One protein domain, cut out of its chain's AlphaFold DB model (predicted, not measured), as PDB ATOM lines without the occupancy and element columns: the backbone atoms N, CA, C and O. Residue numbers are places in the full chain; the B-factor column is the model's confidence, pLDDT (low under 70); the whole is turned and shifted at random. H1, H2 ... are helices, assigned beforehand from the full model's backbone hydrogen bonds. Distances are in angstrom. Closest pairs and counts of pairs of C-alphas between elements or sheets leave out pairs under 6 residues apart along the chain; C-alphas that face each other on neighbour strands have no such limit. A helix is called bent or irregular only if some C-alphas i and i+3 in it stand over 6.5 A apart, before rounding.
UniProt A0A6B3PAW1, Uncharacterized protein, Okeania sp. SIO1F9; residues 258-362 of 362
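What this domain is: This is residues 258 to 362 of the 362 residues of an uncharacterized protein of Okeania sp. SIO1F9 (UniProt A0A6B3PAW1). Two layers of helices make this domain: H1, H4 and H6 lie side by side in one layer and run the same way, and H2 and H5 make the other layer, running the opposite way. The layers join in the hairpin of H5 and H6, while H2 stays looser from H1 and H4. The short H3 sits at the end where H2 finishes and H4 starts, and H7 lies past the far end of H6. The printed part has 105 residues, with seven named helices, H1 to H7 in order, and no named strand; the class is all helix and the helix packing mostly aligned. It is compact, with a radius of gyration of the C-alphas of 13.1 A and spans of 37 by 34 by 19 A.

How they stand to each other: H1, residues 258 to 269, touches H4, residues 296 to 312, at a shallow tilt of 9 degrees, the same way; their closest C-alphas, of Asn 261 and Cys 298, are 4.9 A apart. H2, residues 276 to 288, is near H4, with 7 pairs of C-alphas within 10 A. H3, residues 290 to 293, touches H2 only at the corner, closest at the C-alphas of Phe 286 and Tyr 293, 5.3 A. H5, residues 321 to 333, is the hub, touching three helices. Its residues 321 to 324 touch H2 at a shallow tilt of 6 degrees, the same way, closest at the C-alphas of Leu 283 and Phe 324, 6.3 A. H5 and H6, residues 338 to 351, form a hairpin at 25 degrees, closest at the C-alphas of Asn 332 and Ile 338, 6.1 A. H4 touches H6 with residues 299 to 306 alone, at 5 degrees, the same way, closest at the C-alphas of Arg 303 and Phe 344, 6.5 A. H7, residues 354 to 360, only just touches H5, with 3 pairs of C-alphas within 8 A, closest Glu 326 and Leu 360, 6.4 A. H1 and H6 are apart. Every O i to N i+4 pair is within hydrogen-bond range in H7; H2 has 8 of 9, H4 12 of 13, H6 9 of 10, H1 3 of 8 with 8 of 9 O i to N i+3 pairs, H5 4 of 9 with 8 of 10, and H3 is too short for an i+4 pair.

Where its parts are: H1 begins at C-alpha 258, (-34.453, 15.221, -25.388), and measures 18.2 A; H2 measures 18.3 A. H4, the longest, measures 25.1 A from C-alpha 296, (-27.645, 9.695, -28.593). H5 measures 21.1 A and is irregular, C-alphas 330 and 333 being 7.2 A apart; H6 measures 20.5 A. H7 ends at C-alpha 360, (-22.349, 2.606, -52.159).

The domain as a whole: The C-alphas farthest apart, of Ala 258 and Glu 355, are 37.8 A apart. The printed part has no cut and no long link. Mean pLDDT of the printed part is 90.6; residues 332 to 333, 335 and 362 are under 70.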
ATOM      1  N   ALA A 258     -33.541  16.063 -26.160       84.81
ATOM      2  CA  ALA A 258     -34.453  15.221 -25.388       84.81
ATOM      3  C   ALA A 258     -35.774  15.018 -26.144       84.81
ATOM      4  O   ALA A 258     -36.251  13.889 -26.255       84.81
ATOM      5  N   ASP A 259     -36.311  16.092 -26.725       86.31
ATOM      6  CA  ASP A 259     -37.500  16.065 -27.574       86.31
ATOM      7  C   ASP A 259     -37.289  15.171 -28.792       86.31
ATOM      8  O   ASP A 259     -38.135  14.326 -29.076       86.31
ATOM      9  N   ALA A 260     -36.155  15.326 -29.482       89.56
ATOM     10  CA  ALA A 260     -35.822  14.513 -30.646       89.56
ATOM     11  C   ALA A 260     -35.824  13.020 -30.308       89.56
ATOM     12  O   ALA A 260     -36.452  12.232 -31.015       89.56
ATOM     13  N   ASN A 261     -35.195  12.649 -29.187       87.62
ATOM     14  CA  ASN A 261     -35.151  11.270 -28.711       87.62
ATOM     15  C   ASN A 261     -36.546  10.715 -28.385       87.62
ATOM     16  O   ASN A 261     -36.943   9.655 -28.849       87.62
ATOM     17  N   LYS A 262     -37.346  11.463 -27.624       84.62
ATOM     18  CA  LYS A 262     -38.711  11.043 -27.274       84.62
ATOM     19  C   LYS A 262     -39.599  10.879 -28.514       84.62
ATOM     20  O   LYS A 262     -40.458  10.000 -28.557       84.62
ATOM     21  N   ARG A 263     -39.399  11.723 -29.531       90.31
ATOM     22  CA  ARG A 263     -40.171  11.713 -30.782       90.31
ATOM     23  C   ARG A 263     -39.706  10.630 -31.757       90.31
ATOM     24  O   ARG A 263     -40.545  10.133 -32.505       90.31
ATOM     25  N   SER A 264     -38.432  10.218 -31.742       91.50
ATOM     26  CA  SER A 264     -37.961   9.101 -32.580       91.50
ATOM     27  C   SER A 264     -38.633   7.781 -32.226       91.50
ATOM     28  O   SER A 264     -38.929   6.990 -33.120       91.50
ATOM     29  N   GLU A 265     -38.968   7.564 -30.957       89.19
ATOM     30  CA  GLU A 265     -39.700   6.366 -30.548       89.19
ATOM     31  C   GLU A 265     -41.095   6.265 -31.178       89.19
ATOM     32  O   GLU A 265     -41.530   5.179 -31.563       89.19
ATOM     33  N   LEU A 266     -41.792   7.397 -31.338       91.62
ATOM     34  CA  LEU A 266     -43.114   7.422 -31.970       91.62
ATOM     35  C   LEU A 266     -43.051   6.986 -33.437       91.62
ATOM     36  O   LEU A 266     -43.998   6.372 -33.926       91.62
ATOM     37  N   LEU A 267     -41.931   7.238 -34.126       95.00
ATOM     38  CA  LEU A 267     -41.723   6.783 -35.503       95.00
ATOM     39  C   LEU A 267     -41.729   5.256 -35.604       95.00
ATOM     40  O   LEU A 267     -42.252   4.713 -36.575       95.00
ATOM     41  N   ILE A 268     -41.180   4.558 -34.602       92.81
ATOM     42  CA  ILE A 268     -41.155   3.088 -34.570       92.81
ATOM     43  C   ILE A 268     -42.588   2.546 -34.531       92.81
ATOM     44  O   ILE A 268     -42.907   1.595 -35.245       92.81
ATOM     45  N   MET A 269     -43.467   3.186 -33.755       91.38
ATOM     46  CA  MET A 269     -44.867   2.773 -33.602       91.38
ATOM     47  C   MET A 269     -45.696   2.929 -34.875       91.38
ATOM     48  O   MET A 269     -46.661   2.194 -35.073       91.38
ATOM     49  N   ILE A 270     -45.323   3.875 -35.736       95.50
ATOM     50  CA  ILE A 270     -46.018   4.133 -37.002       95.50
ATOM     51  C   ILE A 270     -45.283   3.577 -38.222       95.50
ATOM     52  O   ILE A 270     -45.723   3.823 -39.340       95.50
ATOM     53  N   ALA A 271     -44.186   2.835 -38.038       95.75
ATOM     54  CA  ALA A 271     -43.324   2.385 -39.132       95.75
ATOM     55  C   ALA A 271     -44.079   1.605 -40.226       95.75
ATOM     56  O   ALA A 271     -43.761   1.735 -41.406       95.75
ATOM     57  N   GLU A 272     -45.104   0.846 -39.836       95.12
ATOM     58  CA  GLU A 272     -45.999   0.097 -40.733       95.12
ATOM     59  C   GLU A 272     -46.830   0.984 -41.669       95.12
ATOM     60  O   GLU A 272     -47.207   0.548 -42.752       95.12
ATOM     61  N   GLU A 273     -47.089   2.231 -41.281       96.31
ATOM     62  CA  GLU A 273     -47.913   3.174 -42.046       96.31
ATOM     63  C   GLU A 273     -47.082   4.139 -42.900       96.31
ATOM     64  O   GLU A 273     -47.624   4.919 -43.691       96.31
ATOM     65  N   LEU A 274     -45.757   4.122 -42.733       96.69
ATOM     66  CA  LEU A 274     -44.860   5.028 -43.431       96.69
ATOM     67  C   LEU A 274     -44.744   4.656 -44.911       96.69
ATOM     68  O   LEU A 274     -44.318   3.565 -45.289       96.69
ATOM     69  N   LYS A 275     -45.043   5.628 -45.771       96.12
ATOM     70  CA  LYS A 275     -44.827   5.538 -47.219       96.12
ATOM     71  C   LYS A 275     -43.368   5.818 -47.565       96.12
ATOM     72  O   LYS A 275     -42.658   6.504 -46.833       96.12
ATOM     73  N   GLU A 276     -42.930   5.381 -48.744       96.06
ATOM     74  CA  GLU A 276     -41.539   5.542 -49.196       96.06
ATOM     75  C   GLU A 276     -41.025   6.994 -49.102       96.06
ATOM     76  O   GLU A 276     -39.914   7.241 -48.635       96.06
ATOM     77  N   HIS A 277     -41.836   7.979 -49.504       96.75
ATOM     78  CA  HIS A 277     -41.450   9.392 -49.422       96.75
ATOM     79  C   HIS A 277     -41.339   9.897 -47.974       96.75
ATOM     80  O   HIS A 277     -40.496  10.744 -47.695       96.75
ATOM     81  N   GLN A 278     -42.145   9.360 -47.053       97.75
ATOM     82  CA  GLN A 278     -42.088   9.690 -45.627       97.75
ATOM     83  C   GLN A 278     -40.842   9.090 -44.978       97.75
ATOM     84  O   GLN A 278     -40.146   9.800 -44.259       97.75
ATOM     85  N   TRP A 279     -40.498   7.839 -45.305       97.44
ATOM     86  CA  TRP A 279     -39.220   7.238 -44.914       97.44
ATOM     87  C   TRP A 279     -38.041   8.107 -45.354       97.44
ATOM     88  O   TRP A 279     -37.228   8.507 -44.525       97.44
ATOM     89  N   LYS A 280     -37.979   8.481 -46.639       96.44
ATOM     90  CA  LYS A 280     -36.921   9.370 -47.156       96.44
ATOM     91  C   LYS A 280     -36.866  10.702 -46.408       96.44
ATOM     92  O   LYS A 280     -35.774  11.178 -46.103       96.44
ATOM     93  N   PHE A 281     -38.023  11.290 -46.113       96.94
ATOM     94  CA  PHE A 281     -38.115  12.561 -45.400       96.94
ATOM     95  C   PHE A 281     -37.591  12.455 -43.961       96.94
ATOM     96  O   PHE A 281     -36.736  13.245 -43.578       96.94
ATOM     97  N   ILE A 282     -38.004  11.432 -43.205       97.19
ATOM     98  CA  ILE A 282     -37.518  11.148 -41.841       97.19
ATOM     99  C   ILE A 282     -35.998  10.945 -41.828       97.19
ATOM    100  O   ILE A 282     -35.288  11.559 -41.031       97.19
ATOM    101  N   LEU A 283     -35.490  10.100 -42.730       96.38
ATOM    102  CA  LEU A 283     -34.062   9.795 -42.836       96.38
ATOM    103  C   LEU A 283     -33.234  11.024 -43.231       96.38
ATOM    104  O   LEU A 283     -32.089  11.163 -42.808       96.38
ATOM    105  N   THR A 284     -33.803  11.926 -44.027       95.19
ATOM    106  CA  THR A 284     -33.158  13.192 -44.392       95.19
ATOM    107  C   THR A 284     -33.146  14.162 -43.213       95.19
ATOM    108  O   THR A 284     -32.089  14.691 -42.877       95.19
ATOM    109  N   ALA A 285     -34.280  14.315 -42.521       95.25
ATOM    110  CA  ALA A 285     -34.410  15.179 -41.351       95.25
ATOM    111  C   ALA A 285     -33.444  14.810 -40.219       95.25
ATOM    112  O   ALA A 285     -32.980  15.699 -39.510       95.25
ATOM    113  N   PHE A 286     -33.096  13.524 -40.085       93.56
ATOM    114  CA  PHE A 286     -32.049  13.076 -39.169       93.56
ATOM    115  C   PHE A 286     -30.756  13.877 -39.354       93.56
ATOM    116  O   PHE A 286     -30.219  14.381 -38.377       93.56
ATOM    117  N   PHE A 287     -30.290  14.054 -40.593       91.19
ATOM    118  CA  PHE A 287     -29.069  14.809 -40.885       91.19
ATOM    119  C   PHE A 287     -29.279  16.324 -40.902       91.19
ATOM    120  O   PHE A 287     -28.381  17.059 -40.499       91.19
ATOM    121  N   ASP A 288     -30.439  16.787 -41.368       92.12
ATOM    122  CA  ASP A 288     -30.702  18.219 -41.549       92.12
ATOM    123  C   ASP A 288     -30.980  18.940 -40.218       92.12
ATOM    124  O   ASP A 288     -30.799  20.155 -40.118       92.12
ATOM    125  N   ASN A 289     -31.390  18.207 -39.177       90.56
ATOM    126  CA  ASN A 289     -31.620  18.749 -37.844       90.56
ATOM    127  C   ASN A 289     -30.556  18.249 -36.850       90.56
ATOM    128  O   ASN A 289     -30.577  17.099 -36.404       90.56
ATOM    129  N   ASN A 290     -29.666  19.154 -36.423       87.38
ATOM    130  CA  ASN A 290     -28.605  18.848 -35.458       87.38
ATOM    131  C   ASN A 290     -29.113  18.296 -34.120       87.38
ATOM    132  O   ASN A 290     -28.365  17.553 -33.483       87.38
ATOM    133  N   GLN A 291     -30.334  18.646 -33.696       89.56
ATOM    134  CA  GLN A 291     -30.949  18.127 -32.468       89.56
ATOM    135  C   GLN A 291     -31.296  16.643 -32.585       89.56
ATOM    136  O   GLN A 291     -31.358  15.951 -31.578       89.56
ATOM    137  N   ILE A 292     -31.514  16.151 -33.804       87.06
ATOM    138  CA  ILE A 292     -31.904  14.769 -34.057       87.06
ATOM    139  C   ILE A 292     -30.672  13.873 -34.143       87.06
ATOM    140  O   ILE A 292     -30.571  12.924 -33.367       87.06
ATOM    141  N   TYR A 293     -29.702  14.151 -35.023       82.62
ATOM    142  CA  TYR A 293     -28.592  13.197 -35.171       82.62
ATOM    143  C   TYR A 293     -27.622  13.158 -33.989       82.62
ATOM    144  O   TYR A 293     -27.072  12.092 -33.739       82.62
ATOM    145  N   ASN A 294     -27.409  14.264 -33.256       82.06
ATOM    146  CA  ASN A 294     -26.565  14.225 -32.046       82.06
ATOM    147  C   ASN A 294     -27.359  13.830 -30.786       82.06
ATOM    148  O   ASN A 294     -26.819  13.834 -29.678       82.06
ATOM    149  N   ALA A 295     -28.658  13.524 -30.903       83.44
ATOM    150  CA  ALA A 295     -29.384  12.908 -29.803       83.44
ATOM    151  C   ALA A 295     -28.999  11.427 -29.744       83.44
ATOM    152  O   ALA A 295     -29.456  10.609 -30.541       83.44
ATOM    153  N   ARG A 296     -28.169  11.062 -28.759       75.94
ATOM    154  CA  ARG A 296     -27.645   9.695 -28.593       75.94
ATOM    155  C   ARG A 296     -28.719   8.601 -28.663       75.94
ATOM    156  O   ARG A 296     -28.453   7.527 -29.199       75.94
ATOM    157  N   GLY A 297     -29.908   8.849 -28.112       79.75
ATOM    158  CA  GLY A 297     -31.006   7.880 -28.152       79.75
ATOM    159  C   GLY A 297     -31.680   7.759 -29.530       79.75
ATOM    160  O   GLY A 297     -32.051   6.650 -29.910       79.75
ATOM    161  N   CYS A 298     -31.677   8.812 -30.360       86.75
ATOM    162  CA  CYS A 298     -32.196   8.739 -31.728       86.75
ATOM    163  C   CYS A 298     -31.429   7.732 -32.589       86.75
ATOM    164  O   CYS A 298     -32.043   7.023 -33.376       86.75
ATOM    165  N   LEU A 299     -30.104   7.613 -32.439       88.19
ATOM    166  CA  LEU A 299     -29.330   6.588 -33.157       88.19
ATOM    167  C   LEU A 299     -29.787   5.165 -32.795       88.19
ATOM    168  O   LEU A 299     -29.878   4.303 -33.672       88.19
ATOM    169  N   ALA A 300     -30.091   4.914 -31.520       89.06
ATOM    170  CA  ALA A 300     -30.615   3.625 -31.076       89.06
ATOM    171  C   ALA A 300     -32.024   3.363 -31.630       89.06
ATOM    172  O   ALA A 300     -32.317   2.245 -32.053       89.06
ATOM    173  N   ASP A 301     -32.877   4.382 -31.693       91.81
ATOM    174  CA  ASP A 301     -34.209   4.247 -32.284       91.81
ATOM    175  C   ASP A 301     -34.177   4.107 -33.804       91.81
ATOM    176  O   ASP A 301     -34.951   3.334 -34.361       91.81
ATOM    177  N   PHE A 302     -33.245   4.762 -34.495       94.56
ATOM    178  CA  PHE A 302     -33.052   4.585 -35.936       94.56
ATOM    179  C   PHE A 302     -32.539   3.192 -36.279       94.56
ATOM    180  O   PHE A 302     -32.918   2.630 -37.308       94.56
ATOM    181  N   ARG A 303     -31.741   2.593 -35.393       94.31
ATOM    182  CA  ARG A 303     -31.394   1.177 -35.490       94.31
ATOM    183  C   ARG A 303     -32.643   0.294 -35.412       94.31
ATOM    184  O   ARG A 303     -32.833  -0.548 -36.286       94.31
ATOM    185  N   LYS A 304     -33.518   0.522 -34.426       95.00
ATOM    186  CA  LYS A 304     -34.795  -0.207 -34.308       95.00
ATOM    187  C   LYS A 304     -35.705   0.038 -35.517       95.00
ATOM    188  O   LYS A 304     -36.344  -0.891 -35.991       95.00
ATOM    189  N   LEU A 305     -35.751   1.264 -36.045       96.31
ATOM    190  CA  LEU A 305     -36.486   1.595 -37.272       96.31
ATOM    191  C   LEU A 305     -35.951   0.826 -38.481       96.31
ATOM    192  O   LEU A 305     -36.741   0.355 -39.296       96.31
ATOM    193  N   PHE A 306     -34.629   0.688 -38.603       97.62
ATOM    194  CA  PHE A 306     -34.012  -0.115 -39.653       97.62
ATOM    195  C   PHE A 306     -34.413  -1.586 -39.533       97.62
ATOM    196  O   PHE A 306     -34.937  -2.143 -40.496       97.62
ATOM    197  N   GLU A 307     -34.252  -2.173 -38.345       97.19
ATOM    198  CA  GLU A 307     -34.650  -3.553 -38.037       97.19
ATOM    199  C   GLU A 307     -36.144  -3.777 -38.337       97.19
ATOM    200  O   GLU A 307     -36.497  -4.680 -39.094       97.19
ATOM    201  N   LYS A 308     -37.022  -2.879 -37.879       96.19
ATOM    202  CA  LYS A 308     -38.457  -2.913 -38.194       96.19
ATOM    203  C   LYS A 308     -38.715  -2.803 -39.698       96.19
ATOM    204  O   LYS A 308     -39.573  -3.500 -40.227       96.19
ATOM    205  N   SER A 309     -37.972  -1.969 -40.427       97.38
ATOM    206  CA  SER A 309     -38.119  -1.880 -41.885       97.38
ATOM    207  C   SER A 309     -37.717  -3.178 -42.596       97.38
ATOM    208  O   SER A 309     -38.338  -3.526 -43.596       97.38
ATOM    209  N   LEU A 310     -36.727  -3.912 -42.074       97.19
ATOM    210  CA  LEU A 310     -36.348  -5.227 -42.589       97.19
ATOM    211  C   LEU A 310     -37.468  -6.239 -42.354       97.19
ATOM    212  O   LEU A 310     -37.848  -6.939 -43.293       97.19
ATOM    213  N   GLU A 311     -38.043  -6.269 -41.148       96.69
ATOM    214  CA  GLU A 311     -39.190  -7.128 -40.818       96.69
ATOM    215  C   GLU A 311     -40.362  -6.899 -41.781       96.69
ATOM    216  O   GLU A 311     -40.931  -7.853 -42.311       96.69
ATOM    217  N   LEU A 312     -40.682  -5.634 -42.065       96.12
ATOM    218  CA  LEU A 312     -41.774  -5.257 -42.969       96.12
ATOM    219  C   LEU A 312     -41.507  -5.613 -44.437       96.12
ATOM    220  O   LEU A 312     -42.446  -5.699 -45.225       96.12
ATOM    221  N   ASN A 313     -40.246  -5.827 -44.811       95.25
ATOM    222  CA  ASN A 313     -39.828  -6.022 -46.195       95.25
ATOM    223  C   ASN A 313     -39.058  -7.333 -46.409       95.25
ATOM    224  O   ASN A 313     -38.145  -7.394 -47.232       95.25
ATOM    225  N   ASN A 314     -39.426  -8.398 -45.687       94.00
ATOM    226  CA  ASN A 314     -38.849  -9.742 -45.840       94.00
ATOM    227  C   ASN A 314     -37.310  -9.765 -45.758       94.00
ATOM    228  O   ASN A 314     -36.644 -10.410 -46.568       94.00
ATOM    229  N   ASN A 315     -36.739  -9.047 -44.786       93.69
ATOM    230  CA  ASN A 315     -35.297  -8.887 -44.577       93.69
ATOM    231  C   ASN A 315     -34.544  -8.246 -45.756       93.69
ATOM    232  O   ASN A 315     -33.338  -8.439 -45.899       93.69
ATOM    233  N   SER A 316     -35.236  -7.472 -46.597       95.69
ATOM    234  CA  SER A 316     -34.631  -6.743 -47.712       95.69
ATOM    235  C   SER A 316     -34.475  -5.256 -47.401       95.69
ATOM    236  O   SER A 316     -35.444  -4.570 -47.059       95.69
ATOM    237  N   VAL A 317     -33.253  -4.741 -47.572       96.62
ATOM    238  CA  VAL A 317     -32.958  -3.313 -47.413       96.62
ATOM    239  C   VAL A 317     -33.638  -2.518 -48.521       96.62
ATOM    240  O   VAL A 317     -33.312  -2.656 -49.702       96.62
ATOM    241  N   GLN A 318     -34.561  -1.646 -48.123       96.25
ATOM    242  CA  GLN A 318     -35.279  -0.778 -49.047       96.25
ATOM    243  C   GLN A 318     -34.386   0.338 -49.621       96.25
ATOM    244  O   GLN A 318     -33.499   0.834 -48.920       96.25
ATOM    245  N   PRO A 319     -34.639   0.814 -50.860       95.19
ATOM    246  CA  PRO A 319     -33.760   1.767 -51.549       95.19
ATOM    247  C   PRO A 319     -33.508   3.079 -50.797       95.19
ATOM    248  O   PRO A 319     -32.442   3.672 -50.930       95.19
ATOM    249  N   TYR A 320     -34.467   3.540 -49.991       95.38
ATOM    250  CA  TYR A 320     -34.338   4.783 -49.226       95.38
ATOM    251  C   TYR A 320     -33.280   4.725 -48.111       95.38
ATOM    252  O   TYR A 320     -32.823   5.777 -47.667       95.38
ATOM    253  N   TRP A 321     -32.849   3.532 -47.689       96.69
ATOM    254  CA  TRP A 321     -31.764   3.374 -46.718       96.69
ATOM    255  C   TRP A 321     -30.373   3.560 -47.325       96.69
ATOM    256  O   TRP A 321     -29.446   3.884 -46.586       96.69
ATOM    257  N   LEU A 322     -30.205   3.401 -48.644       95.44
ATOM    258  CA  LEU A 322     -28.884   3.506 -49.279       95.44
ATOM    259  C   LEU A 322     -28.320   4.936 -49.196       95.44
ATOM    260  O   LEU A 322     -27.220   5.088 -48.660       95.44
ATOM    261  N   PRO A 323     -29.063   6.000 -49.577       94.56
ATOM    262  CA  PRO A 323     -28.569   7.369 -49.419       94.56
ATOM    263  C   PRO A 323     -28.335   7.745 -47.951       94.56
ATOM    264  O   PRO A 323     -27.416   8.496 -47.631       94.56
ATOM    265  N   PHE A 324     -29.153   7.213 -47.034       95.38
ATOM    266  CA  PHE A 324     -28.956   7.410 -45.598       95.38
ATOM    267  C   PHE A 324     -27.634   6.785 -45.134       95.38
ATOM    268  O   PHE A 324     -26.819   7.453 -44.497       95.38
ATOM    269  N   ARG A 325     -27.381   5.525 -45.509       95.31
ATOM    270  CA  ARG A 325     -26.149   4.796 -45.188       95.31
ATOM    271  C   ARG A 325     -24.905   5.482 -45.745       95.31
ATOM    272  O   ARG A 325     -23.889   5.535 -45.047       95.31
ATOM    273  N   GLU A 326     -24.974   6.007 -46.963       93.00
ATOM    274  CA  GLU A 326     -23.897   6.787 -47.575       93.00
ATOM    275  C   GLU A 326     -23.603   8.054 -46.755       93.00
ATOM    276  O   GLU A 326     -22.465   8.275 -46.329       93.00
ATOM    277  N   LYS A 327     -24.642   8.838 -46.428       92.50
ATOM    278  CA  LYS A 327     -24.520  10.066 -45.624       92.50
ATOM    279  C   LYS A 327     -23.946   9.825 -44.227       92.50
ATOM    280  O   LYS A 327     -23.227  10.685 -43.723       92.50
ATOM    281  N   LEU A 328     -24.140   8.648 -43.621       90.81
ATOM    282  CA  LEU A 328     -23.492   8.316 -42.343       90.81
ATOM    283  C   LEU A 328     -21.951   8.404 -42.414       90.81
ATOM    284  O   LEU A 328     -21.299   8.591 -41.385       90.81
ATOM    285  N   ASN A 329     -21.322   8.280 -43.592       88.06
ATOM    286  CA  ASN A 329     -19.871   8.470 -43.753       88.06
ATOM    287  C   ASN A 329     -19.417   9.903 -43.450       88.06
ATOM    288  O   ASN A 329     -18.301  10.097 -42.966       88.06
ATOM    289  N   GLN A 330     -20.299  10.885 -43.631       86.56
ATOM    290  CA  GLN A 330     -20.030  12.293 -43.334       86.56
ATOM    291  C   GLN A 330     -19.906  12.547 -41.822       86.56
ATOM    292  O   GLN A 330     -19.255  13.501 -41.404       86.56
ATOM    293  N   LEU A 331     -20.457  11.656 -40.989       82.81
ATOM    294  CA  LEU A 331     -20.409  11.769 -39.529       82.81
ATOM    295  C   LEU A 331     -19.126  11.188 -38.896       82.81
ATOM    296  O   LEU A 331     -18.957  11.252 -37.680       82.81
ATOM    297  N   ASN A 332     -18.181  10.670 -39.691       69.44
ATOM    298  CA  ASN A 332     -16.920  10.089 -39.196       69.44
ATOM    299  C   ASN A 332     -16.017  11.083 -38.431       69.44
ATOM    300  O   ASN A 332     -15.067  10.663 -37.776       69.44
ATOM    301  N   GLY A 333     -16.295  12.391 -38.493       67.19
ATOM    302  CA  GLY A 333     -15.585  13.417 -37.721       67.19
ATOM    303  C   GLY A 333     -16.021  13.545 -36.252       67.19
ATOM    304  O   GLY A 333     -15.314  14.174 -35.464       67.19
ATOM    305  N   TYR A 334     -17.152  12.953 -35.850       71.19
ATOM    306  CA  TYR A 334     -17.715  13.121 -34.506       71.19
ATOM    307  C   TYR A 334     -17.194  12.056 -33.530       71.19
ATOM    308  O   TYR A 334     -17.769  10.979 -33.365       71.19
ATOM    309  N   GLN A 335     -16.100  12.375 -32.832       66.50
ATOM    310  CA  GLN A 335     -15.369  11.434 -31.965       66.50
ATOM    311  C   GLN A 335     -16.219  10.766 -30.868       66.50
ATOM    312  O   GLN A 335     -15.930   9.634 -30.485       66.50
ATOM    313  N   LYS A 336     -17.257  11.436 -30.349       71.06
ATOM    314  CA  LYS A 336     -18.055  10.923 -29.219       71.06
ATOM    315  C   LYS A 336     -19.047   9.821 -29.606       71.06
ATOM    316  O   LYS A 336     -19.409   9.020 -28.749       71.06
ATOM    317  N   GLU A 337     -19.458   9.752 -30.871       74.25
ATOM    318  CA  GLU A 337     -20.526   8.848 -31.332       74.25
ATOM    319  C   GLU A 337     -20.064   7.870 -32.415       74.25
ATOM    320  O   GLU A 337     -20.821   6.994 -32.832       74.25
ATOM    321  N   ILE A 338     -18.796   7.964 -32.824       83.06
ATOM    322  CA  ILE A 338     -18.241   7.210 -33.949       83.06
ATOM    323  C   ILE A 338     -18.411   5.693 -33.809       83.06
ATOM    324  O   ILE A 338     -18.660   5.013 -34.799       83.06
ATOM    325  N   ILE A 339     -18.345   5.157 -32.585       85.62
ATOM    326  CA  ILE A 339     -18.560   3.727 -32.325       85.62
ATOM    327  C   ILE A 339     -20.010   3.338 -32.639       85.62
ATOM    328  O   ILE A 339     -20.240   2.345 -33.324       85.62
ATOM    329  N   PHE A 340     -20.993   4.121 -32.184       86.25
ATOM    330  CA  PHE A 340     -22.412   3.843 -32.429       86.25
ATOM    331  C   PHE A 340     -22.758   3.983 -33.909       86.25
ATOM    332  O   PHE A 340     -23.425   3.115 -34.468       86.25
ATOM    333  N   ILE A 341     -22.239   5.029 -34.556       88.50
ATOM    334  CA  ILE A 341     -22.413   5.259 -35.991       88.50
ATOM    335  C   ILE A 341     -21.801   4.108 -36.797       88.50
ATOM    336  O   ILE A 341     -22.458   3.574 -37.685       88.50
ATOM    337  N   ASN A 342     -20.576   3.678 -36.480       90.06
ATOM    338  CA  ASN A 342     -19.929   2.563 -37.176       90.06
ATOM    339  C   ASN A 342     -20.657   1.237 -36.951       90.06
ATOM    340  O   ASN A 342     -20.831   0.480 -37.900       90.06
ATOM    341  N   ASN A 343     -21.147   0.977 -35.739       90.88
ATOM    342  CA  ASN A 343     -21.960  -0.209 -35.476       90.88
ATOM    343  C   ASN A 343     -23.262  -0.191 -36.283       90.88
ATOM    344  O   ASN A 343     -23.666  -1.223 -36.809       90.88
ATOM    345  N   PHE A 344     -23.908   0.970 -36.417       92.75
ATOM    346  CA  PHE A 344     -25.127   1.079 -37.214       92.75
ATOM    347  C   PHE A 344     -24.851   0.910 -38.716       92.75
ATOM    348  O   PHE A 344     -25.601   0.234 -39.413       92.75
ATOM    349  N   LYS A 345     -23.732   1.448 -39.210       94.25
ATOM    350  CA  LYS A 345     -23.264   1.212 -40.581       94.25
ATOM    351  C   LYS A 345     -23.051  -0.266 -40.876       94.25
ATOM    352  O   LYS A 345     -23.575  -0.747 -41.873       94.25
ATOM    353  N   LEU A 346     -22.312  -0.959 -40.006       94.25
ATOM    354  CA  LEU A 346     -22.048  -2.391 -40.138       94.25
ATOM    355  C   LEU A 346     -23.352  -3.187 -40.154       94.25
ATOM    356  O   LEU A 346     -23.534  -4.021 -41.032       94.25
ATOM    357  N   LEU A 347     -24.290  -2.851 -39.261       95.50
ATOM    358  CA  LEU A 347     -25.611  -3.472 -39.258       95.50
ATOM    359  C   LEU A 347     -26.320  -3.307 -40.605       95.50
ATOM    360  O   LEU A 347     -26.884  -4.270 -41.100       95.50
ATOM    361  N   ILE A 348     -26.309  -2.116 -41.209       96.44
ATOM    362  CA  ILE A 348     -26.924  -1.932 -42.530       96.44
ATOM    363  C   ILE A 348     -26.180  -2.770 -43.580       96.44
ATOM    364  O   ILE A 348     -26.818  -3.487 -44.349       96.44
ATOM    365  N   ASP A 349     -24.846  -2.715 -43.585       96.06
ATOM    366  CA  ASP A 349     -23.986  -3.394 -44.561       96.06
ATOM    367  C   ASP A 349     -24.136  -4.924 -44.540       96.06
ATOM    368  O   ASP A 349     -23.979  -5.571 -45.583       96.06
ATOM    369  N   ASP A 350     -24.464  -5.507 -43.389       96.31
ATOM    370  CA  ASP A 350     -24.710  -6.944 -43.233       96.31
ATOM    371  C   ASP A 350     -25.936  -7.425 -44.028       96.31
ATOM    372  O   ASP A 350     -25.972  -8.578 -44.458       96.31
ATOM    373  N   TYR A 351     -26.903  -6.538 -44.297       96.81
ATOM    374  CA  TYR A 351     -28.131  -6.857 -45.039       96.81
ATOM    375  C   TYR A 351     -28.123  -6.371 -46.496       96.81
ATOM    376  O   TYR A 351     -29.061  -6.655 -47.243       96.81
ATOM    377  N   LEU A 352     -27.086  -5.649 -46.930       95.50
ATOM    378  CA  LEU A 352     -26.979  -5.193 -48.318       95.50
ATOM    379  C   LEU A 352     -26.610  -6.338 -49.264       95.50
ATOM    380  O   LEU A 352     -25.678  -7.109 -49.003       95.50
ATOM    381  N   THR A 353     -27.263  -6.387 -50.426       94.56
ATOM    382  CA  THR A 353     -26.846  -7.283 -51.514       94.56
ATOM    383  C   THR A 353     -25.515  -6.823 -52.128       94.56
ATOM    384  O   THR A 353     -25.134  -5.655 -51.979       94.56
ATOM    385  N   PRO A 354     -24.790  -7.693 -52.858       94.25
ATOM    386  CA  PRO A 354     -23.586  -7.286 -53.584       94.25
ATOM    387  C   PRO A 354     -23.815  -6.086 -54.517       94.25
ATOM    388  O   PRO A 354     -22.978  -5.189 -54.585       94.25
ATOM    389  N   GLU A 355     -24.965  -6.021 -55.192       93.06
ATOM    390  CA  GLU A 355     -25.333  -4.913 -56.078       93.06
ATOM    391  C   GLU A 355     -25.496  -3.605 -55.300       93.06
ATOM    392  O   GLU A 355     -24.981  -2.572 -55.723       93.06
ATOM    393  N   GLN A 356     -26.163  -3.646 -54.144       93.31
ATOM    394  CA  GLN A 356     -26.332  -2.475 -53.283       93.31
ATOM    395  C   GLN A 356     -24.996  -2.019 -52.676       93.31
ATOM    396  O   GLN A 356     -24.729  -0.821 -52.612       93.31
ATOM    397  N   LYS A 357     -24.112  -2.952 -52.296       91.75
ATOM    398  CA  LYS A 357     -22.747  -2.622 -51.844       91.75
ATOM    399  C   LYS A 357     -21.945  -1.929 -52.944       91.75
ATOM    400  O   LYS A 357     -21.248  -0.959 -52.669       91.75
ATOM    401  N   ASN A 358     -22.078  -2.382 -54.189       89.88
ATOM    402  CA  ASN A 358     -21.434  -1.735 -55.331       89.88
ATOM    403  C   ASN A 358     -21.989  -0.327 -55.589       89.88
ATOM    404  O   ASN A 358     -21.225   0.551 -55.973       89.88
ATOM    405  N   GLN A 359     -23.284  -0.087 -55.349       88.62
ATOM    406  CA  GLN A 359     -23.878   1.253 -55.444       88.62
ATOM    407  C   GLN A 359     -23.330   2.229 -54.395       88.62
ATOM    408  O   GLN A 359     -23.250   3.409 -54.688       88.62
ATOM    409  N   LEU A 360     -22.934   1.756 -53.207       86.69
ATOM    410  CA  LEU A 360     -22.349   2.606 -52.159       86.69
ATOM    411  C   LEU A 360     -20.865   2.950 -52.377       86.69
ATOM    412  O   LEU A 360     -20.343   3.831 -51.699       86.69
ATOM    413  N   ASN A 361     -20.172   2.222 -53.258       77.00
ATOM    414  CA  ASN A 361     -18.738   2.391 -53.522       77.00
ATOM    415  C   ASN A 361     -18.437   3.240 -54.771       77.00
ATOM    416  O   ASN A 361     -17.265   3.515 -55.037       77.00
ATOM    417  N   ASN A 362     -19.468   3.608 -55.534       60.56
ATOM    418  CA  ASN A 362     -19.396   4.479 -56.709       60.56
ATOM    419  C   ASN A 362     -19.967   5.848 -56.361       60.56
ATOM    420  O   ASN A 362     -19.441   6.843 -56.910       60.56
TER     421      ASN A 362